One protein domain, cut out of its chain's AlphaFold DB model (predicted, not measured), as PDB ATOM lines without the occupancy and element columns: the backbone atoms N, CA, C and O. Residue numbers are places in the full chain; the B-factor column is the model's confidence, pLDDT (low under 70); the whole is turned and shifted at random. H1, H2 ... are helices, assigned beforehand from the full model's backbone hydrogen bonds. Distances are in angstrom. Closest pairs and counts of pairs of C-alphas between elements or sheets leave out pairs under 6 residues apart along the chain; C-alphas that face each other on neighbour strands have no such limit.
ATOM      1  N   GLY A   3      -8.786  18.677  -9.556       86.62
ATOM      2  CA  GLY A   3      -9.580  18.252 -10.717       86.62
ATOM      3  C   GLY A   3     -11.073  18.535 -10.535       86.62
ATOM      4  O   GLY A   3     -11.450  19.447  -9.794       86.62
ATOM      5  N   ASP A   4     -11.913  17.721 -11.166       88.00
ATOM      6  CA  ASP A   4     -13.372  17.866 -11.131       88.00
ATOM      7  C   ASP A   4     -13.955  17.816  -9.711       88.00
ATOM      8  O   ASP A   4     -15.005  18.390  -9.440       88.00
ATOM      9  N   TRP A   5     -13.288  17.135  -8.774       90.25
ATOM     10  CA  TRP A   5     -13.711  17.116  -7.373       90.25
ATOM     11  C   TRP A   5     -13.602  18.491  -6.721       90.25
ATOM     12  O   TRP A   5     -14.516  18.908  -6.012       90.25
ATOM     13  N   GLY A   6     -12.502  19.201  -6.979       90.56
ATOM     14  CA  GLY A   6     -12.310  20.560  -6.479       90.56
ATOM     15  C   GLY A   6     -13.323  21.530  -7.071       90.56
ATOM     16  O   GLY A   6     -13.901  22.328  -6.339       90.56
ATOM     17  N   ASP A   7     -13.572  21.417  -8.374       90.75
ATOM     18  CA  ASP A   7     -14.580  22.214  -9.072       90.75
ATOM     19  C   ASP A   7     -15.983  22.015  -8.473       90.75
ATOM     20  O   ASP A   7     -16.597  22.979  -8.014       90.75
ATOM     21  N   ARG A   8     -16.438  20.762  -8.331       92.88
ATOM     22  CA  ARG A   8     -17.741  20.457  -7.713       92.88
ATOM     23  C   ARG A   8     -17.841  20.947  -6.270       92.88
ATOM     24  O   ARG A   8     -18.908  21.389  -5.853       92.88
ATOM     25  N   LEU A   9     -16.756  20.879  -5.495       93.81
ATOM     26  CA  LEU A   9     -16.737  21.374  -4.116       93.81
ATOM     27  C   LEU A   9     -16.892  22.898  -4.067       93.81
ATOM     28  O   LEU A   9     -17.692  23.403  -3.276       93.81
ATOM     29  N   VAL A  10     -16.157  23.627  -4.910       93.31
ATOM     30  CA  VAL A  10     -16.244  25.093  -4.992       93.31
ATOM     31  C   VAL A  10     -17.623  25.521  -5.491       93.31
ATOM     32  O   VAL A  10     -18.235  26.402  -4.890       93.31
ATOM     33  N   GLU A  11     -18.153  24.865  -6.523       95.00
ATOM     34  CA  GLU A  11     -19.495  25.141  -7.042       95.00
ATOM     35  C   GLU A  11     -20.583  24.850  -5.996       95.00
ATOM     36  O   GLU A  11     -21.518  25.639  -5.826       95.00
ATOM     37  N   LEU A  12     -20.446  23.762  -5.233       96.25
ATOM     38  CA  LEU A  12     -21.342  23.446  -4.123       96.25
ATOM     39  C   LEU A  12     -21.289  24.531  -3.038       96.25
ATOM     40  O   LEU A  12     -22.338  24.996  -2.586       96.25
ATOM     41  N   ALA A  13     -20.089  24.960  -2.639       95.69
ATOM     42  CA  ALA A  13     -19.905  26.026  -1.658       95.69
ATOM     43  C   ALA A  13     -20.499  27.359  -2.148       95.69
ATOM     44  O   ALA A  13     -21.203  28.033  -1.391       95.69
ATOM     45  N   ALA A  14     -20.282  27.710  -3.417       96.00
ATOM     46  CA  ALA A  14     -20.860  28.893  -4.048       96.00
ATOM     47  C   ALA A  14     -22.395  28.831  -4.042       96.00
ATOM     48  O   ALA A  14     -23.051  29.760  -3.570       96.00
ATOM     49  N   SER A  15     -22.965  27.700  -4.463       96.94
ATOM     50  CA  SER A  15     -24.416  27.485  -4.515       96.94
ATOM     51  C   SER A  15     -25.065  27.597  -3.132       96.94
ATOM     52  O   SER A  15     -26.053  28.311  -2.960       96.94
ATOM     53  N   TRP A  16     -24.478  26.961  -2.112       97.50
ATOM     54  CA  TRP A  16     -24.946  27.101  -0.729       97.50
ATOM     55  C   TRP A  16     -24.807  28.531  -0.211       97.50
ATOM     56  O   TRP A  16     -25.686  29.000   0.509       97.50
ATOM     57  N   THR A  17     -23.747  29.244  -0.592       96.69
ATOM     58  CA  THR A  17     -23.553  30.643  -0.190       96.69
ATOM     59  C   THR A  17     -24.651  31.540  -0.766       96.69
ATOM     60  O   THR A  17     -25.224  32.329  -0.015       96.69
ATOM     61  N   ILE A  18     -25.025  31.366  -2.043       97.44
ATOM     62  CA  ILE A  18     -26.167  32.074  -2.657       97.44
ATOM     63  C   ILE A  18     -27.432  31.838  -1.824       97.44
ATOM     64  O   ILE A  18     -28.095  32.788  -1.401       97.44
ATOM     65  N   VAL A  19     -27.745  30.574  -1.528       97.25
ATOM     66  CA  VAL A  19     -28.944  30.206  -0.760       97.25
ATOM     67  C   VAL A  19     -28.900  30.794   0.653       97.25
ATOM     68  O   VAL A  19     -29.893  31.360   1.111       97.25
ATOM     69  N   MET A  20     -27.767  30.715   1.350       95.62
ATOM     70  CA  MET A  20     -27.604  31.258   2.706       95.62
ATOM     71  C   MET A  20     -27.764  32.780   2.742       95.62
ATOM     72  O   MET A  20     -28.406  33.299   3.656       95.62
ATOM     73  N   ILE A  21     -27.249  33.500   1.741       96.38
ATOM     74  CA  ILE A  21     -27.428  34.953   1.631       96.38
ATOM     75  C   ILE A  21     -28.903  35.290   1.394       96.38
ATOM     76  O   ILE A  21     -29.473  36.085   2.142       96.38
ATOM     77  N   LEU A  22     -29.547  34.667   0.401       96.50
ATOM     78  CA  LEU A  22     -30.940  34.966   0.049       96.50
ATOM     79  C   LEU A  22     -31.910  34.614   1.184       96.50
ATOM     80  O   LEU A  22     -32.777  35.414   1.546       96.50
ATOM     81  N   THR A  23     -31.744  33.440   1.795       94.44
ATOM     82  CA  THR A  23     -32.564  33.020   2.939       94.44
ATOM     83  C   THR A  23     -32.268  33.859   4.183       94.44
ATOM     84  O   THR A  23     -33.201  34.242   4.893       94.44
ATOM     85  N   GLY A  24     -31.005  34.221   4.425       92.81
ATOM     86  CA  GLY A  24     -30.599  35.122   5.501       92.81
ATOM     87  C   GLY A  24     -31.243  36.503   5.378       92.81
ATOM     88  O   GLY A  24     -31.842  36.982   6.345       92.81
ATOM     89  N   LEU A  25     -31.204  37.099   4.182       94.00
ATOM     90  CA  LEU A  25     -31.885  38.359   3.877       94.00
ATOM     91  C   LEU A  25     -33.395  38.239   4.086       94.00
ATOM     92  O   LEU A  25     -33.972  39.075   4.777       94.00
ATOM     93  N   TYR A  26     -34.030  37.184   3.569       92.62
ATOM     94  CA  TYR A  26     -35.472  36.968   3.718       92.62
ATOM     95  C   TYR A  26     -35.914  36.857   5.188       92.62
ATOM     96  O   TYR A  26     -36.926  37.451   5.585       92.62
ATOM     97  N   LEU A  27     -35.169  36.086   5.988       89.44
ATOM     98  CA  LEU A  27     -35.476  35.822   7.396       89.44
ATOM     99  C   LEU A  27     -35.218  37.037   8.287       89.44
ATOM    100  O   LEU A  27     -35.948  37.257   9.254       89.44
ATOM    101  N   TRP A  28     -34.163  37.798   8.002       90.88
ATOM    102  CA  TRP A  28     -33.800  38.958   8.807       90.88
ATOM    103  C   TRP A  28     -34.536  40.238   8.400       90.88
ATOM    104  O   TRP A  28     -34.672  41.114   9.258       90.88
ATOM    105  N   TRP A  29     -35.009  40.339   7.151       92.62
ATOM    106  CA  TRP A  29     -35.538  41.576   6.571       92.62
ATOM    107  C   TRP A  29     -36.397  42.373   7.568       92.62
ATOM    108  O   TRP A  29     -37.383  41.836   8.090       92.62
ATOM    109  N   PRO A  30     -36.040  43.634   7.872       89.62
ATOM    110  CA  PRO A  30     -36.699  44.398   8.923       89.62
ATOM    111  C   PRO A  30     -38.147  44.722   8.532       89.62
ATOM    112  O   PRO A  30     -38.412  45.299   7.478       89.62
ATOM    113  N   ARG A  31     -39.099  44.346   9.394       91.44
ATOM    114  CA  ARG A  31     -40.538  44.596   9.213       91.44
ATOM    115  C   ARG A  31     -41.119  45.177  10.515       91.44
ATOM    116  O   ARG A  31     -41.296  44.407  11.460       91.44
ATOM    117  N   PRO A  32     -41.389  46.497  10.610       90.81
ATOM    118  CA  PRO A  32     -41.139  47.551   9.613       90.81
ATOM    119  C   PRO A  32     -39.646  47.883   9.448       90.81
ATOM    120  O   PRO A  32     -38.827  47.561  10.315       90.81
ATOM    121  N   PHE A  33     -39.295  48.549   8.345       92.38
ATOM    122  CA  PHE A  33     -37.921  48.980   8.083       92.38
ATOM    123  C   PHE A  33     -37.442  49.991   9.135       92.38
ATOM    124  O   PHE A  33     -38.157  50.924   9.497       92.38
ATOM    125  N   ARG A  34     -36.208  49.813   9.614       90.50
ATOM    126  CA  ARG A  34     -35.510  50.765  10.487       90.50
ATOM    127  C   ARG A  34     -34.077  50.898  10.004       90.50
ATOM    128  O   ARG A  34     -33.388  49.888   9.892       90.50
ATOM    129  N   ALA A  35     -33.626  52.124   9.752       92.75
ATOM    130  CA  ALA A  35     -32.294  52.360   9.200       92.75
ATOM    131  C   ALA A  35     -31.177  51.947  10.182       92.75
ATOM    132  O   ALA A  35     -30.253  51.222   9.808       92.75
ATOM    133  N   ALA A  36     -31.320  52.288  11.467       93.38
ATOM    134  CA  ALA A  36     -30.426  51.815  12.522       93.38
ATOM    135  C   ALA A  36     -30.596  50.304  12.767       93.38
ATOM    136  O   ALA A  36     -31.691  49.825  13.076       93.38
ATOM    137  N   GLY A  37     -29.495  49.559  12.673       89.75
ATOM    138  CA  GLY A  37     -29.473  48.096  12.719       89.75
ATOM    139  C   GLY A  37     -29.725  47.421  11.366       89.75
ATOM    140  O   GLY A  37     -29.751  46.193  11.333       89.75
ATOM    141  N   THR A  38     -29.890  48.202  10.288       92.19
ATOM    142  CA  THR A  38     -29.985  47.728   8.893       92.19
ATOM    143  C   THR A  38     -28.857  48.301   8.043       92.19
ATOM    144  O   THR A  38     -28.074  47.540   7.487       92.19
ATOM    145  N   LEU A  39     -28.739  49.632   7.995       93.81
ATOM    146  CA  LEU A  39     -27.720  50.342   7.216       93.81
ATOM    147  C   LEU A  39     -26.458  50.636   8.037       93.81
ATOM    148  O   LEU A  39     -25.355  50.575   7.504       93.81
ATOM    149  N   TRP A  40     -26.602  50.913   9.336       95.75
ATOM    150  CA  TRP A  40     -25.481  51.122  10.259       95.75
ATOM    151  C   TRP A  40     -25.694  50.368  11.578       95.75
ATOM    152  O   TRP A  40     -26.840  50.209  12.018       95.75
ATOM    153  N   PRO A  41     -24.617  49.888  12.228       95.56
ATOM    154  CA  PRO A  41     -24.720  49.127  13.466       95.56
ATOM    155  C   PRO A  41     -25.066  50.026  14.658       95.56
ATOM    156  O   PRO A  41     -24.620  51.169  14.767       95.56
ATOM    157  N   ARG A  42     -25.836  49.491  15.606       94.94
ATOM    158  CA  ARG A  42     -26.158  50.148  16.879       94.94
ATOM    159  C   ARG A  42     -25.088  49.813  17.907       94.94
ATOM    160  O   ARG A  42     -25.198  48.839  18.651       94.94
ATOM    161  N   LEU A  43     -24.060  50.654  17.957       93.69
ATOM    162  CA  LEU A  43     -22.892  50.468  18.826       93.69
ATOM    163  C   LEU A  43     -23.194  50.617  20.328       93.69
ATOM    164  O   LEU A  43     -22.374  50.240  21.155       93.69
ATOM    165  N   SER A  44     -24.383  51.105  20.694       95.12
ATOM    166  CA  SER A  44     -24.860  51.115  22.084       95.12
ATOM    167  C   SER A  44     -25.195  49.718  22.625       95.12
ATOM    168  O   SER A  44     -25.271  49.525  23.841       95.12
ATOM    169  N   LEU A  45     -25.394  48.728  21.748       94.81
ATOM    170  CA  LEU A  45     -25.609  47.339  22.144       94.81
ATOM    171  C   LEU A  45     -24.324  46.740  22.736       94.81
ATOM    172  O   LEU A  45     -23.218  47.085  22.336       94.81
ATOM    173  N   LYS A  46     -24.460  45.768  23.644       94.12
ATOM    174  CA  LYS A  46     -23.319  45.042  24.232       94.12
ATOM    175  C   LYS A  46     -23.468  43.534  24.069       94.12
ATOM    176  O   LYS A  46     -24.576  43.010  23.964       94.12
ATOM    177  N   GLY A  47     -22.344  42.821  24.046       92.44
ATOM    178  CA  GLY A  47     -22.311  41.358  24.011       92.44
ATOM    179  C   GLY A  47     -22.940  40.753  22.749       92.44
ATOM    180  O   GLY A  47     -22.635  41.144  21.625       92.44
ATOM    181  N   ARG A  48     -23.805  39.745  22.922       92.31
ATOM    182  CA  ARG A  48     -24.412  39.004  21.800       92.31
ATOM    183  C   ARG A  48     -25.347  39.860  20.922       92.31
ATOM    184  O   ARG A  48     -25.288  39.689  19.706       92.31
ATOM    185  N   PRO A  49     -26.195  40.758  21.464       93.69
ATOM    186  CA  PRO A  49     -26.956  41.708  20.651       93.69
ATOM    187  C   PRO A  49     -26.102  42.532  19.681       93.69
ATOM    188  O   PRO A  49     -26.485  42.634  18.520       93.69
ATOM    189  N   LEU A  50     -24.941  43.035  20.121       95.38
ATOM    190  CA  LEU A  50     -24.011  43.787  19.270       95.38
ATOM    191  C   LEU A  50     -23.432  42.916  18.149       95.38
ATOM    192  O   LEU A  50     -23.491  43.302  16.989       95.38
ATOM    193  N   MET A  51     -22.953  41.708  18.479       95.81
ATOM    194  CA  MET A  51     -22.443  40.743  17.487       95.81
ATOM    195  C   MET A  51     -23.479  40.445  16.398       95.81
ATOM    196  O   MET A  51     -23.154  40.375  15.216       95.81
ATOM    197  N   LYS A  52     -24.742  40.296  16.807       93.62
ATOM    198  CA  LYS A  52     -25.860  40.066  15.893       93.62
ATOM    199  C   LYS A  52     -26.115  41.280  15.001       93.62
ATOM    200  O   LYS A  52     -26.391  41.093  13.824       93.62
ATOM    201  N   ASP A  53     -26.051  42.489  15.551       95.19
ATOM    202  CA  ASP A  53     -26.260  43.730  14.798       95.19
ATOM    203  C   ASP A  53     -25.141  43.969  13.776       95.19
ATOM    204  O   ASP A  53     -25.434  44.212  12.611       95.19
ATOM    205  N   LEU A  54     -23.877  43.779  14.177       96.38
ATOM    206  CA  LEU A  54     -22.713  43.804  13.283       96.38
ATOM    207  C   LEU A  54     -22.859  42.787  12.148       96.38
ATOM    208  O   LEU A  54     -22.761  43.153  10.985       96.38
ATOM    209  N   HIS A  55     -23.173  41.527  12.469       95.81
ATOM    210  CA  HIS A  55     -23.339  40.486  11.454       95.81
ATOM    211  C   HIS A  55     -24.445  40.827  10.443       95.81
ATOM    212  O   HIS A  55     -24.289  40.596   9.251       95.81
ATOM    213  N   ARG A  56     -25.558  41.402  10.910       94.69
ATOM    214  CA  ARG A  56     -26.682  41.798  10.051       94.69
ATOM    215  C   ARG A  56     -26.329  42.955   9.127       94.69
ATOM    216  O   ARG A  56     -26.568  42.852   7.933       94.69
ATOM    217  N   VAL A  57     -25.757  44.026   9.672       95.50
ATOM    218  CA  VAL A  57     -25.429  45.229   8.892       95.50
ATOM    219  C   VAL A  57     -24.301  44.941   7.907       95.50
ATOM    220  O   VAL A  57     -24.428  45.246   6.726       95.50
ATOM    221  N   THR A  58     -23.227  44.290   8.357       95.50
ATOM    222  CA  THR A  58     -22.144  43.862   7.463       95.50
ATOM    223  C   THR A  58     -22.670  42.886   6.413       95.50
ATOM    224  O   THR A  58     -22.391  43.063   5.234       95.50
ATOM    225  N   GLY A  59     -23.491  41.907   6.808       95.44
ATOM    226  CA  GLY A  59     -24.109  40.954   5.887       95.44
ATOM    227  C   GLY A  59     -25.012  41.612   4.844       95.44
ATOM    228  O   GLY A  59     -24.988  41.194   3.694       95.44
ATOM    229  N   PHE A  60     -25.757  42.659   5.206       94.94
ATOM    230  CA  PHE A  60     -26.602  43.415   4.278       94.94
ATOM    231  C   PHE A  60     -25.782  44.080   3.168       94.94
ATOM    232  O   PHE A  60     -26.080  43.880   1.992       94.94
ATOM    233  N   TRP A  61     -24.726  44.814   3.532       94.00
ATOM    234  CA  TRP A  61     -23.852  45.461   2.552       94.00
ATOM    235  C   TRP A  61     -23.097  44.439   1.705       94.00
ATOM    236  O   TRP A  61     -23.024  44.587   0.488       94.00
ATOM    237  N   LEU A  62     -22.584  43.373   2.326       95.88
ATOM    238  CA  LEU A  62     -21.853  42.332   1.608       95.88
ATOM    239  C   LEU A  62     -22.745  41.508   0.681       95.88
ATOM    240  O   LEU A  62     -22.250  41.043  -0.339       95.88
ATOM    241  N   ALA A  63     -24.025  41.317   1.005       95.88
ATOM    242  CA  ALA A  63     -24.904  40.445   0.234       95.88
ATOM    243  C   ALA A  63     -24.939  40.825  -1.250       95.88
ATOM    244  O   ALA A  63     -24.785  39.948  -2.091       95.88
ATOM    245  N   GLY A  64     -25.074  42.116  -1.571       93.69
ATOM    246  CA  GLY A  64     -25.073  42.586  -2.958       93.69
ATOM    247  C   GLY A  64     -23.765  42.253  -3.680       93.69
ATOM    248  O   GLY A  64     -23.781  41.572  -4.701       93.69
ATOM    249  N   PHE A  65     -22.630  42.664  -3.110       93.44
ATOM    250  CA  PHE A  65     -21.312  42.414  -3.699       93.44
ATOM    251  C   PHE A  65     -21.021  40.920  -3.867       93.44
ATOM    252  O   PHE A  65     -20.582  40.485  -4.927       93.44
ATOM    253  N   VAL A  66     -21.301  40.117  -2.842       95.75
ATOM    254  CA  VAL A  66     -21.024  38.679  -2.862       95.75
ATOM    255  C   VAL A  66     -21.963  37.956  -3.827       95.75
ATOM    256  O   VAL A  66     -21.518  37.038  -4.506       95.75
ATOM    257  N   LEU A  67     -23.224  38.374  -3.965       96.56
ATOM    258  CA  LEU A  67     -24.124  37.807  -4.974       96.56
ATOM    259  C   LEU A  67     -23.647  38.107  -6.397       96.56
ATOM    260  O   LEU A  67     -23.673  37.199  -7.222       96.56
ATOM    261  N   VAL A  68     -23.162  39.322  -6.679       94.62
ATOM    262  CA  VAL A  68     -22.548  39.634  -7.984       94.62
ATOM    263  C   VAL A  68     -21.291  38.784  -8.203       94.62
ATOM    264  O   VAL A  68     -21.115  38.242  -9.290       94.62
ATOM    265  N   MET A  69     -20.464  38.588  -7.168       94.06
ATOM    266  CA  MET A  69     -19.250  37.747  -7.214       94.06
ATOM    267  C   MET A  69     -19.558  36.282  -7.491       94.06
ATOM    268  O   MET A  69     -18.880  35.638  -8.289       94.06
ATOM    269  N   LEU A  70     -20.600  35.751  -6.861       95.81
ATOM    270  CA  LEU A  70     -21.047  34.384  -7.090       95.81
ATOM    271  C   LEU A  70     -21.663  34.249  -8.484       95.81
ATOM    272  O   LEU A  70     -21.319  33.319  -9.206       95.81
ATOM    273  N   ALA A  71     -22.505  35.201  -8.896       94.75
ATOM    274  CA  ALA A  71     -23.137  35.198 -10.212       94.75
ATOM    275  C   ALA A  71     -22.119  35.291 -11.357       94.75
ATOM    276  O   ALA A  71     -22.284  34.603 -12.360       94.75
ATOM    277  N   SER A  72     -21.051  36.081 -11.207       94.00
ATOM    278  CA  SER A  72     -19.986  36.158 -12.213       94.00
ATOM    279  C   SER A  72     -19.116  34.899 -12.276       94.00
ATOM    280  O   SER A  72     -18.511  34.646 -13.314       94.00
ATOM    281  N   GLY A  73     -19.080  34.096 -11.206       92.88
ATOM    282  CA  GLY A  73     -18.340  32.834 -11.160       92.88
ATOM    283  C   GLY A  73     -19.107  31.616 -11.685       92.88
ATOM    284  O   GLY A  73     -18.497  30.649 -12.136       92.88
ATOM    285  N   LEU A  74     -20.443  31.640 -11.664       94.38
ATOM    286  CA  LEU A  74     -21.262  30.514 -12.134       94.38
ATOM    287  C   LEU A  74     -20.988  30.102 -13.601       94.38
ATOM    288  O   LEU A  74     -20.869  28.899 -13.841       94.38
ATOM    289  N   PRO A  75     -20.816  31.021 -14.579       94.00
ATOM    290  CA  PRO A  75     -20.576  30.666 -15.985       94.00
ATOM    291  C   PRO A  75     -19.315  29.842 -16.263       94.00
ATOM    292  O   PRO A  75     -19.204  29.270 -17.349       94.00
ATOM    293  N   TRP A  76     -18.371  29.779 -15.323       90.62
ATOM    294  CA  TRP A  76     -17.176  28.938 -15.424       90.62
ATOM    295  C   TRP A  76     -17.126  27.817 -14.384       90.62
ATOM    296  O   TRP A  76     -16.104  27.146 -14.279       90.62
ATOM    297  N   ALA A  77     -18.183  27.597 -13.603       92.62
ATOM    298  CA  ALA A  77     -18.296  26.410 -12.757       92.62
ATOM    299  C   ALA A  77     -18.585  25.177 -13.624       92.62
ATOM    300  O   ALA A  77     -19.273  25.301 -14.638       92.62
ATOM    301  N   GLY A  78     -18.098  23.992 -13.259       91.62
ATOM    302  CA  GLY A  78     -18.230  22.817 -14.125       91.62
ATOM    303  C   GLY A  78     -19.669  22.442 -14.468       91.62
ATOM    304  O   GLY A  78     -19.978  22.250 -15.645       91.62
ATOM    305  N   THR A  79     -20.569  22.370 -13.486       93.06
ATOM    306  CA  THR A  79     -21.953  21.921 -13.726       93.06
ATOM    307  C   THR A  79     -22.800  23.053 -14.297       93.06
ATOM    308  O   THR A  79     -23.361  22.918 -15.388       93.06
ATOM    309  N   TRP A 218     -14.046  41.703 -13.445       95.81
ATOM    310  CA  TRP A 218     -14.407  42.191 -12.122       95.81
ATOM    311  C   TRP A 218     -14.083  41.165 -11.025       95.81
ATOM    312  O   TRP A 218     -13.447  41.518 -10.035       95.81
ATOM    313  N   HIS A 219     -14.436  39.896 -11.231       95.19
ATOM    314  CA  HIS A 219     -14.199  38.801 -10.288       95.19
ATOM    315  C   HIS A 219     -12.706  38.507 -10.085       95.19
ATOM    316  O   HIS A 219     -12.266  38.256  -8.968       95.19
ATOM    317  N   GLU A 220     -11.906  38.572 -11.147       93.62
ATOM    318  CA  GLU A 220     -10.453  38.372 -11.090       93.62
ATOM    319  C   GLU A 220      -9.695  39.603 -10.555       93.62
ATOM    320  O   GLU A 220      -8.474  39.557 -10.412       93.62
ATOM    321  N   GLY A 221     -10.377  40.716 -10.255       95.38
ATOM    322  CA  GLY A 221      -9.717  41.918  -9.741       95.38
ATOM    323  C   GLY A 221      -9.081  42.811 -10.817       95.38
ATOM    324  O   GLY A 221      -8.365  43.745 -10.475       95.38
ATOM    325  N   ALA A 222      -9.346  42.573 -12.104       95.12
ATOM    326  CA  ALA A 222      -8.677  43.240 -13.225       95.12
ATOM    327  C   ALA A 222      -9.425  44.460 -13.795       95.12
ATOM    328  O   ALA A 222      -8.788  45.355 -14.345       95.12
ATOM    329  N   LEU A 223     -10.755  44.531 -13.650       96.38
ATOM    330  CA  LEU A 223     -11.584  45.540 -14.333       96.38
ATOM    331  C   LEU A 223     -11.225  46.993 -13.971       96.38
ATOM    332  O   LEU A 223     -11.131  47.837 -14.856       96.38
ATOM    333  N   PHE A 224     -10.997  47.272 -12.682       96.12
ATOM    334  CA  PHE A 224     -10.624  48.601 -12.164       96.12
ATOM    335  C   PHE A 224      -9.229  48.619 -11.519       96.12
ATOM    336  O   PHE A 224      -8.956  49.441 -10.641       96.12
ATOM    337  N   GLY A 225      -8.363  47.671 -11.894       94.50
ATOM    338  CA  GLY A 225      -7.011  47.542 -11.343       94.50
ATOM    339  C   GLY A 225      -6.986  47.492  -9.811       94.50
ATOM    340  O   GLY A 225      -7.750  46.755  -9.183       94.50
ATOM    341  N   LEU A 226      -6.124  48.311  -9.198       96.25
ATOM    342  CA  LEU A 226      -5.885  48.314  -7.751       96.25
ATOM    343  C   LEU A 226      -7.158  48.545  -6.922       96.25
ATOM    344  O   LEU A 226      -7.347  47.889  -5.899       96.25
ATOM    345  N   THR A 227      -8.064  49.419  -7.368       96.75
ATOM    346  CA  THR A 227      -9.330  49.671  -6.658       96.75
ATOM    347  C   THR A 227     -10.163  48.397  -6.546       96.75
ATOM    348  O   THR A 227     -10.726  48.112  -5.487       96.75
ATOM    349  N   ASN A 228     -10.197  47.590  -7.611       96.25
ATOM    350  CA  ASN A 228     -10.933  46.331  -7.614       96.25
ATOM    351  C   ASN A 228     -10.306  45.311  -6.646       96.25
ATOM    352  O   ASN A 228     -11.018  44.626  -5.915       96.25
ATOM    353  N   GLN A 229      -8.973  45.258  -6.585       96.38
ATOM    354  CA  GLN A 229      -8.232  44.370  -5.681       96.38
ATOM    355  C   GLN A 229      -8.415  44.752  -4.206       96.38
ATOM    356  O   GLN A 229      -8.660  43.879  -3.373       96.38
ATOM    357  N   ILE A 230      -8.358  46.049  -3.879       97.19
ATOM    358  CA  ILE A 230      -8.610  46.547  -2.516       97.19
ATOM    359  C   ILE A 230     -10.041  46.219  -2.094       97.19
ATOM    360  O   ILE A 230     -10.260  45.722  -0.989       97.19
ATOM    361  N   MET A 231     -11.017  46.446  -2.975       95.31
ATOM    362  CA  MET A 231     -12.405  46.077  -2.707       95.31
ATOM    363  C   MET A 231     -12.543  44.569  -2.459       95.31
ATOM    364  O   MET A 231     -13.170  44.172  -1.477       95.31
ATOM    365  N   GLY A 232     -11.908  43.732  -3.287       95.12
ATOM    366  CA  GLY A 232     -11.869  42.281  -3.096       95.12
ATOM    367  C   GLY A 232     -11.276  41.873  -1.743       95.12
ATOM    368  O   GLY A 232     -11.864  41.054  -1.036       95.12
ATOM    369  N   LEU A 233     -10.170  42.501  -1.331       96.44
ATOM    370  CA  LEU A 233      -9.544  42.275  -0.025       96.44
ATOM    371  C   LEU A 233     -10.484  42.648   1.132       96.44
ATOM    372  O   LEU A 233     -10.646  41.868   2.072       96.44
ATOM    373  N   VAL A 234     -11.133  43.812   1.059       96.50
ATOM    374  CA  VAL A 234     -12.090  44.263   2.083       96.50
ATOM    375  C   VAL A 234     -13.276  43.299   2.184       96.50
ATOM    376  O   VAL A 234     -13.652  42.913   3.293       96.50
ATOM    377  N   ILE A 235     -13.834  42.862   1.050       95.44
ATOM    378  CA  ILE A 235     -14.932  41.883   1.018       95.44
ATOM    379  C   ILE A 235     -14.485  40.553   1.637       95.44
ATOM    380  O   ILE A 235     -15.215  39.991   2.455       95.44
ATOM    381  N   ALA A 236     -13.283  40.068   1.309       95.62
ATOM    382  CA  ALA A 236     -12.743  38.828   1.864       95.62
ATOM    383  C   ALA A 236     -12.585  38.902   3.392       95.62
ATOM    384  O   ALA A 236     -13.060  38.019   4.111       95.62
ATOM    385  N   LEU A 237     -11.994  39.983   3.909       97.69
ATOM    386  CA  LEU A 237     -11.858  40.205   5.354       97.69
ATOM    387  C   LEU A 237     -13.222  40.303   6.049       97.69
ATOM    388  O   LEU A 237     -13.418  39.733   7.126       97.69
ATOM    389  N   ALA A 238     -14.191  40.973   5.426       96.56
ATOM    390  CA  ALA A 238     -15.541  41.084   5.962       96.56
ATOM    391  C   ALA A 238     -16.293  39.738   5.955       96.56
ATOM    392  O   ALA A 238     -17.005  39.441   6.916       96.56
ATOM    393  N   LEU A 239     -16.095  38.880   4.947       95.75
ATOM    394  CA  LEU A 239     -16.626  37.510   4.930       95.75
ATOM    395  C   LEU A 239     -16.022  36.640   6.041       95.75
ATOM    396  O   LEU A 239     -16.749  35.891   6.704       95.75
ATOM    397  N   ILE A 240     -14.714  36.769   6.292       96.75
ATOM    398  CA  ILE A 240     -14.048  36.107   7.425       96.75
ATOM    399  C   ILE A 240     -14.671  36.590   8.739       96.75
ATOM    400  O   ILE A 240     -15.090  35.771   9.562       96.75
ATOM    401  N   ALA A 241     -14.819  37.904   8.917       96.31
ATOM    402  CA  ALA A 241     -15.440  38.479  10.108       96.31
ATOM    403  C   ALA A 241     -16.890  37.994  10.301       96.31
ATOM    404  O   ALA A 241     -17.267  37.617  11.414       96.31
ATOM    405  N   LEU A 242     -17.698  37.936   9.236       95.88
ATOM    406  CA  LEU A 242     -19.066  37.408   9.283       95.88
ATOM    407  C   LEU A 242     -19.106  35.939   9.704       95.88
ATOM    408  O   LEU A 242     -19.943  35.575  10.538       95.88
ATOM    409  N   SER A 243     -18.194  35.125   9.172       95.06
ATOM    410  CA  SER A 243     -18.069  33.704   9.509       95.06
ATOM    411  C   SER A 243     -17.703  33.521  10.982       95.06
ATOM    412  O   SER A 243     -18.376  32.784  11.707       95.06
ATOM    413  N   VAL A 244     -16.709  34.275  11.465       96.44
ATOM    414  CA  VAL A 244     -16.305  34.286  12.880       96.44
ATOM    415  C   VAL A 244     -17.462  34.733  13.775       96.44
ATOM    416  O   VAL A 244     -17.774  34.054  14.754       96.44
ATOM    417  N   LEU A 245     -18.162  35.824  13.437       95.56
ATOM    418  CA  LEU A 245     -19.336  36.287  14.187       95.56
ATOM    419  C   LEU A 245     -20.441  35.224  14.229       95.56
ATOM    420  O   LEU A 245     -21.039  35.011  15.288       95.56
ATOM    421  N   GLY A 246     -20.696  34.539  13.112       93.06
ATOM    422  CA  GLY A 246     -21.644  33.429  13.029       93.06
ATOM    423  C   GLY A 246     -21.303  32.312  14.016       93.06
ATOM    424  O   GLY A 246     -22.147  31.927  14.834       93.06
ATOM    425  N   VAL A 247     -20.045  31.864  14.013       92.75
ATOM    426  CA  VAL A 247     -19.543  30.832  14.934       92.75
ATOM    427  C   VAL A 247     -19.623  31.300  16.387       92.75
ATOM    428  O   VAL A 247     -20.178  30.590  17.223       92.75
ATOM    429  N   LEU A 248     -19.160  32.511  16.711       93.88
ATOM    430  CA  LEU A 248     -19.221  33.058  18.073       93.88
ATOM    431  C   LEU A 248     -20.663  33.152  18.595       93.88
ATOM    432  O   LEU A 248     -20.937  32.828  19.755       93.88
ATOM    433  N   MET A 249     -21.608  33.568  17.750       92.50
ATOM    434  CA  MET A 249     -23.027  33.608  18.107       92.50
ATOM    435  C   MET A 249     -23.618  32.211  18.305       92.50
ATOM    436  O   MET A 249     -24.419  32.023  19.227       92.50
ATOM    437  N   TRP A 250     -23.231  31.241  17.474       90.69
ATOM    438  CA  TRP A 250     -23.640  29.846  17.622       90.69
ATOM    439  C   TRP A 250     -23.083  29.231  18.909       90.69
ATOM    440  O   TRP A 250     -23.849  28.669  19.696       90.69
ATOM    441  N   LEU A 251     -21.795  29.438  19.204       89.88
ATOM    442  CA  LEU A 251     -21.142  28.972  20.430       89.88
ATOM    443  C   LEU A 251     -21.847  29.493  21.690       89.88
ATOM    444  O   LEU A 251     -21.903  28.769  22.681       89.88
ATOM    445  N   LYS A 252     -22.417  30.705  21.643       88.44
ATOM    446  CA  LYS A 252     -23.207  31.307  22.733       88.44
ATOM    447  C   LYS A 252     -24.653  30.801  22.829       88.44
ATOM    448  O   LYS A 252     -25.312  31.082  23.827       88.44
ATOM    449  N   ARG A 253     -25.186  30.128  21.800       85.69
ATOM    450  CA  ARG A 253     -26.573  29.616  21.760       85.69
ATOM    451  C   ARG A 253     -26.653  28.092  21.906       85.69
ATOM    452  O   ARG A 253     -27.726  27.592  22.236       85.69
ATOM    453  N   ARG A 254     -25.566  27.363  21.630       84.44
ATOM    454  CA  ARG A 254     -25.550  25.894  21.671       84.44
ATOM    455  C   ARG A 254     -25.952  25.356  23.057       84.44
ATOM    456  O   ARG A 254     -25.613  25.987  24.063       84.44
ATOM    457  N   PRO A 255     -26.635  24.200  23.137       81.94
ATOM    458  CA  PRO A 255     -26.895  23.538  24.413       81.94
ATOM    459  C   PRO A 255     -25.586  23.226  25.153       81.94
ATOM    460  O   PRO A 255     -24.607  22.792  24.542       81.94
ATOM    461  N   LYS A 256     -25.552  23.437  26.476       79.31
ATOM    462  CA  LYS A 256     -24.366  23.115  27.285       79.31
ATOM    463  C   LYS A 256     -24.039  21.621  27.152       79.31
ATOM    464  O   LYS A 256     -24.933  20.785  27.229       79.31
ATOM    465  N   GLY A 257     -22.766  21.303  26.919       79.50
ATOM    466  CA  GLY A 257     -22.282  19.923  26.796       79.50
ATOM    467  C   GLY A 257     -22.625  19.202  25.485       79.50
ATOM    468  O   GLY A 257     -22.304  18.026  25.367       79.50
ATOM    469  N   LYS A 258     -23.252  19.858  24.491       82.06
ATOM    470  CA  LYS A 258     -23.559  19.238  23.185       82.06
ATOM    471  C   LYS A 258     -23.151  20.137  22.014       82.06
ATOM    472  O   LYS A 258     -23.431  21.335  22.007       82.06
ATOM    473  N   LEU A 259     -22.540  19.548  20.985       81.69
ATOM    474  CA  LEU A 259     -22.343  20.184  19.676       81.69
ATOM    475  C   LEU A 259     -23.603  19.970  18.828       81.69
ATOM    476  O   LEU A 259     -23.629  19.151  17.918       81.69
ATOM    477  N   ALA A 260     -24.679  20.667  19.192       79.50
ATOM    478  CA  ALA A 260     -25.976  20.532  18.540       79.50
ATOM    479  C   ALA A 260     -26.527  21.889  18.101       79.50
ATOM    480  O   ALA A 260     -26.286  22.922  18.738       79.50
ATOM    481  N   ALA A 261     -27.304  21.875  17.017       72.50
ATOM    482  CA  ALA A 261     -28.097  23.025  16.628       72.50
ATOM    483  C   ALA A 261     -29.102  23.358  17.750       72.50
ATOM    484  O   ALA A 261     -29.702  22.451  18.335       72.50
ATOM    485  N   PRO A 262     -29.299  24.644  18.079       72.50
ATOM    486  CA  PRO A 262     -30.390  25.051  18.953       72.50
ATOM    487  C   PRO A 262     -31.737  24.580  18.379       72.50
ATOM    488  O   PRO A 262     -31.863  24.517  17.153       72.50
ATOM    489  N   PRO A 263     -32.748  24.303  19.223       69.69
ATOM    490  CA  PRO A 263     -34.023  23.766  18.764       69.69
ATOM    491  C   PRO A 263     -34.648  24.646  17.668       69.69
ATOM    492  O   PRO A 263     -34.533  25.883  17.733       69.69
ATOM    493  N   PRO A 264     -35.274  24.021  16.650       68.75
ATOM    494  CA  PRO A 264     -35.868  24.739  15.535       68.75
ATOM    495  C   PRO A 264     -36.966  25.681  16.036       68.75
ATOM    496  O   PRO A 264     -37.732  25.353  16.940       68.75
ATOM    497  N   GLY A 265     -37.018  26.879  15.459       63.84
ATOM    498  CA  GLY A 265     -38.056  27.858  15.762       63.84
ATOM    499  C   GLY A 265     -39.180  27.774  14.738       63.84
ATOM    500  O   GLY A 265     -38.977  28.187  13.602       63.84
ATOM    501  N   GLY A 266     -40.354  27.288  15.147       76.38
ATOM    502  CA  GLY A 266     -41.595  27.361  14.366       76.38
ATOM    503  C   GLY A 266     -41.588  26.636  13.011       76.38
ATOM    504  O   GLY A 266     -40.649  25.934  12.643       76.38
ATOM    505  N   ARG A 267     -42.688  26.790  12.265       83.00
ATOM    506  CA  ARG A 267     -42.827  26.291  10.889       83.00
ATOM    507  C   ARG A 267     -42.230  27.295   9.901       83.00
ATOM    508  O   ARG A 267     -42.418  28.499  10.059       83.00
ATOM    509  N   LEU A 268     -41.565  26.796   8.860       85.56
ATOM    510  CA  LEU A 268     -41.065  27.637   7.771       85.56
ATOM    511  C   LEU A 268     -42.237  28.186   6.935       85.56
ATOM    512  O   LEU A 268     -43.173  27.436   6.636       85.56
ATOM    513  N   PRO A 269     -42.211  29.469   6.532       90.31
ATOM    514  CA  PRO A 269     -43.245  30.031   5.672       90.31
ATOM    515  C   PRO A 269     -43.210  29.382   4.281       90.31
ATOM    516  O   PRO A 269     -42.139  29.151   3.720       90.31
ATOM    517  N   ARG A 270     -44.386  29.129   3.687       91.69
ATOM    518  CA  ARG A 270     -44.514  28.446   2.381       91.69
ATOM    519  C   ARG A 270     -43.740  29.146   1.258       91.69
ATOM    520  O   ARG A 270     -43.131  28.470   0.439       91.69
ATOM    521  N   GLY A 271     -43.708  30.481   1.258       91.56
ATOM    522  CA  GLY A 271     -42.949  31.260   0.273       91.56
ATOM    523  C   GLY A 271     -41.438  31.018   0.337       91.56
ATOM    524  O   GLY A 271     -40.789  30.941  -0.700       91.56
ATOM    525  N   LEU A 272     -40.879  30.810   1.536       92.62
ATOM    526  CA  LEU A 272     -39.464  30.461   1.696       92.62
ATOM    527  C   LEU A 272     -39.171  29.062   1.150       92.62
ATOM    528  O   LEU A 272     -38.159  28.866   0.489       92.62
ATOM    529  N   ILE A 273     -40.072  28.105   1.390       93.88
ATOM    530  CA  ILE A 273     -39.948  26.744   0.850       93.88
ATOM    531  C   ILE A 273     -39.985  26.781  -0.681       93.88
ATOM    532  O   ILE A 273     -39.110  26.204  -1.316       93.88
ATOM    533  N   ALA A 274     -40.941  27.505  -1.272       95.56
ATOM    534  CA  ALA A 274     -41.025  27.670  -2.722       95.56
ATOM    535  C   ALA A 274     -39.742  28.292  -3.301       95.56
ATOM    536  O   ALA A 274     -39.205  27.782  -4.280       95.56
ATOM    537  N   GLY A 275     -39.198  29.330  -2.654       96.44
ATOM    538  CA  GLY A 275     -37.922  29.933  -3.050       96.44
ATOM    539  C   GLY A 275     -36.744  28.955  -2.987       96.44
ATOM    540  O   GLY A 275     -35.943  28.908  -3.916       96.44
ATOM    541  N   ILE A 276     -36.660  28.129  -1.939       96.38
ATOM    542  CA  ILE A 276     -35.629  27.083  -1.822       96.38
ATOM    543  C   ILE A 276     -35.767  26.046  -2.942       96.38
ATOM    544  O   ILE A 276     -34.755  25.637  -3.501       96.38
ATOM    545  N   VAL A 277     -36.991  25.645  -3.296       96.88
ATOM    546  CA  VAL A 277     -37.233  24.705  -4.404       96.88
ATOM    547  C   VAL A 277     -36.798  25.310  -5.738       96.88
ATOM    548  O   VAL A 277     -36.091  24.650  -6.492       96.88
ATOM    549  N   VAL A 278     -37.138  26.573  -6.013       97.56
ATOM    550  CA  VAL A 278     -36.677  27.267  -7.228       97.56
ATOM    551  C   VAL A 278     -35.148  27.325  -7.273       97.56
ATOM    552  O   VAL A 278     -34.554  26.977  -8.288       97.56
ATOM    553  N   LEU A 279     -34.495  27.687  -6.166       97.19
ATOM    554  CA  LEU A 279     -33.032  27.707  -6.091       97.19
ATOM    555  C   LEU A 279     -32.418  26.312  -6.267       97.19
ATOM    556  O   LEU A 279     -31.391  26.193  -6.919       97.19
ATOM    557  N   ALA A 280     -33.045  25.259  -5.739       96.94
ATOM    558  CA  ALA A 280     -32.610  23.874  -5.931       96.94
ATOM    559  C   ALA A 280     -32.667  23.427  -7.397       96.94
ATOM    560  O   ALA A 280     -31.823  22.639  -7.819       96.94
ATOM    561  N   LEU A 281     -33.626  23.944  -8.170       96.12
ATOM    562  CA  LEU A 281     -33.722  23.691  -9.609       96.12
ATOM    563  C   LEU A 281     -32.697  24.510 -10.405       96.12
ATOM    564  O   LEU A 281     -32.088  23.988 -11.333       96.12
ATOM    565  N   LEU A 282     -32.482  25.775 -10.030       95.62
ATOM    566  CA  LEU A 282     -31.526  26.668 -10.700       95.62
ATOM    567  C   LEU A 282     -30.058  26.353 -10.368       95.62
ATOM    568  O   LEU A 282     -29.166  26.722 -11.131       95.62
ATOM    569  N   LEU A 283     -29.799  25.702  -9.231       96.81
ATOM    570  CA  LEU A 283     -28.470  25.356  -8.724       96.81
ATOM    571  C   LEU A 283     -28.400  23.835  -8.472       96.81
ATOM    572  O   LEU A 283     -28.613  23.391  -7.338       96.81
ATOM    573  N   PRO A 284     -28.092  23.016  -9.497       94.75
ATOM    574  CA  PRO A 284     -28.233  21.559  -9.424       94.75
ATOM    575  C   PRO A 284     -27.459  20.899  -8.276       94.75
ATOM    576  O   PRO A 284     -28.005  20.044  -7.578       94.75
ATOM    577  N   LEU A 285     -26.214  21.316  -8.013       95.00
ATOM    578  CA  LEU A 285     -25.421  20.767  -6.903       95.00
ATOM    579  C   LEU A 285     -26.017  21.105  -5.530       95.00
ATOM    580  O   LEU A 285     -25.989  20.276  -4.614       95.00
ATOM    581  N   PHE A 286     -26.611  22.291  -5.377       97.31
ATOM    582  CA  PHE A 286     -27.374  22.615  -4.175       97.31
ATOM    583  C   PHE A 286     -28.617  21.724  -4.061       97.31
ATOM    584  O   PHE A 286     -28.832  21.134  -3.005       97.31
ATOM    585  N   GLY A 287     -29.382  21.545  -5.142       96.75
ATOM    586  CA  GLY A 287     -30.560  20.676  -5.138       96.75
ATOM    587  C   GLY A 287     -30.240  19.228  -4.754       96.75
ATOM    588  O   GLY A 287     -30.861  18.676  -3.841       96.75
ATOM    589  N   VAL A 288     -29.223  18.630  -5.379       96.62
ATOM    590  CA  VAL A 288     -28.788  17.253  -5.087       96.62
ATOM    591  C   VAL A 288     -28.284  17.120  -3.649       96.62
ATOM    592  O   VAL A 288     -28.683  16.194  -2.937       96.62
ATOM    593  N   SER A 289     -27.448  18.053  -3.181       97.12
ATOM    594  CA  SER A 289     -26.934  18.009  -1.804       97.12
ATOM    595  C   SER A 289     -28.030  18.218  -0.756       97.12
ATOM    596  O   SER A 289     -28.013  17.558   0.282       97.12
ATOM    597  N   LEU A 290     -29.026  19.066  -1.033       96.50
ATOM    598  CA  LEU A 290     -30.185  19.249  -0.163       96.50
ATOM    599  C   LEU A 290     -30.991  17.952  -0.034       96.50
ATOM    600  O   LEU A 290     -31.318  17.546   1.082       96.50
ATOM    601  N   VAL A 291     -31.274  17.273  -1.149       96.69
ATOM    602  CA  VAL A 291     -31.963  15.971  -1.135       96.69
ATOM    603  C   VAL A 291     -31.163  14.946  -0.331       96.69
ATOM    604  O   VAL A 291     -31.735  14.265   0.522       96.69
ATOM    605  N   ALA A 292     -29.844  14.875  -0.529       96.19
ATOM    606  CA  ALA A 292     -28.976  13.971   0.226       96.19
ATOM    607  C   ALA A 292     -29.039  14.231   1.744       96.19
ATOM    608  O   ALA A 292     -29.185  13.288   2.526       96.19
ATOM    609  N   ILE A 293     -29.003  15.501   2.167       94.06
ATOM    610  CA  ILE A 293     -29.128  15.889   3.583       94.06
ATOM    611  C   ILE A 293     -30.495  15.482   4.150       94.06
ATOM    612  O   ILE A 293     -30.560  14.939   5.253       94.06
ATOM    613  N   LEU A 294     -31.586  15.695   3.407       92.88
ATOM    614  CA  LEU A 294     -32.937  15.329   3.853       92.88
ATOM    615  C   LEU A 294     -33.115  13.812   3.993       92.88
ATOM    616  O   LEU A 294     -33.734  13.347   4.954       92.88
ATOM    617  N   LEU A 295     -32.564  13.034   3.060       94.94
ATOM    618  CA  LEU A 295     -32.572  11.572   3.142       94.94
ATOM    619  C   LEU A 295     -31.765  11.081   4.349       94.94
ATOM    620  O   LEU A 295     -32.235  10.208   5.082       94.94
ATOM    621  N   PHE A 296     -30.596  11.677   4.595       93.62
ATOM    622  CA  PHE A 296     -29.766  11.364   5.755       93.62
ATOM    623  C   PHE A 296     -30.473  11.680   7.082       93.62
ATOM    624  O   PHE A 296     -30.475  10.849   7.995       93.62
ATOM    625  N   ASP A 297     -31.123  12.842   7.185       88.38
ATOM    626  CA  ASP A 297     -31.872  13.233   8.385       88.38
ATOM    627  C   ASP A 297     -33.061  12.288   8.636       88.38
ATOM    628  O   ASP A 297     -33.266  11.798   9.753       88.38
ATOM    629  N   LYS A 298     -33.785  11.912   7.570       90.12
ATOM    630  CA  LYS A 298     -34.870  10.921   7.641       90.12
ATOM    631  C   LYS A 298     -34.368   9.552   8.112       90.12
ATOM    632  O   LYS A 298     -35.023   8.928   8.950       90.12
ATOM    633  N   ALA A 299     -33.218   9.097   7.611       90.88
ATOM    634  CA  ALA A 299     -32.607   7.826   8.001       90.88
ATOM    635  C   ALA A 299     -32.165   7.829   9.474       90.88
ATOM    636  O   ALA A 299     -32.503   6.906  10.219       90.88
ATOM    637  N   ARG A 300     -31.499   8.897   9.935       88.69
ATOM    638  CA  ARG A 300     -31.130   9.063  11.352       88.69
ATOM    639  C   ARG A 300     -32.347   9.098  12.269       88.69
ATOM    640  O   ARG A 300     -32.343   8.441  13.308       88.69
ATOM    641  N   GLY A 301     -33.386   9.839  11.890       81.25
ATOM    642  CA  GLY A 301     -34.629   9.905  12.656       81.25
ATOM    643  C   GLY A 301     -35.356   8.560  12.721       81.25
ATOM    644  O   GLY A 301     -35.987   8.258  13.727       81.25
ATOM    645  N   ALA A 302     -35.269   7.734  11.674       80.25
ATOM    646  CA  ALA A 302     -35.798   6.372  11.696       80.25
ATOM    647  C   ALA A 302     -34.997   5.450  12.632       80.25
ATOM    648  O   ALA A 302     -35.606   4.676  13.364       80.25
ATOM    649  N   PHE A 303     -33.666   5.569  12.650       76.81
ATOM    650  CA  PHE A 303     -32.802   4.759  13.512       76.81
ATOM    651  C   PHE A 303     -32.925   5.132  14.996       76.81
ATOM    652  O   PHE A 303     -32.943   4.252  15.837       76.81
ATOM    653  N   ALA A 304     -33.083   6.418  15.324       74.12
ATOM    654  CA  ALA A 304     -33.264   6.878  16.706       74.12
ATOM    655  C   ALA A 304     -34.655   6.568  17.304       74.12
ATOM    656  O   ALA A 304     -34.880   6.828  18.482       74.12
ATOM    657  N   ARG A 305     -35.602   6.092  16.482       64.44
ATOM    658  CA  ARG A 305     -36.953   5.669  16.897       64.44
ATOM    659  C   ARG A 305     -37.091   4.148  17.059       64.44
ATOM    660  O   ARG A 305     -38.173   3.705  17.430       64.44
TER     661      ARG A 305
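This is residues 3 to 79 and 218 to 305 of the 306 residues of an uncharacterized protein of Erythrobacteraceae bacterium (UniProt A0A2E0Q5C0). H1 runs through the middle, between H2, which H3 crosses, and H4; H5 starts beside H1, and its residues 292 to 303, with 304 and 305, stick out. The printed part has 165 residues, with five named helices in the order H1, H2, H3, H4, H5 and no named strand; the class is all helix, and the helices hold 114 of the 165 residues. They are only just compact, close to loose: radius of gyration of the C-alphas 18.1 A, spans 58 by 47 by 32 A.

Start at the hub, H1, residues 3 to 28; it touches H2, residues 48 to 76, closest at C-alphas 21 and 63, 6.2 A, at a steep tilt of 45 degrees, opposite ways. H2 touches H3, residues 226 to 251, closest at C-alphas 55 and 242, 5.7 A, at a steep tilt of 50 degrees. H1 touches H4, residues 270 to 282, closest at C-alphas 19 and 279, 7.2 A, and H5, residues 284 to 303, closest at C-alphas 12 and 285, 5.6 A. H4 and H5 touch only at the corner. Every O i to N i+4 pair is within hydrogen-bond range but in H2, 21 of 25.

Find C-alpha 3 at (-9.580, 18.252, -10.717), where H1 begins, 37.4 A long; H2 spans 39.2 A, and H5 ends at C-alpha 303 at (-32.802, 4.759, 13.512).

Residues 80 to 217 are cut out, leaving 21.7 A between C-alphas 79 and 218. Links H1 to H2 and H3 to H4 are long; pLDDT is under 70 at 263 to 265 and 305.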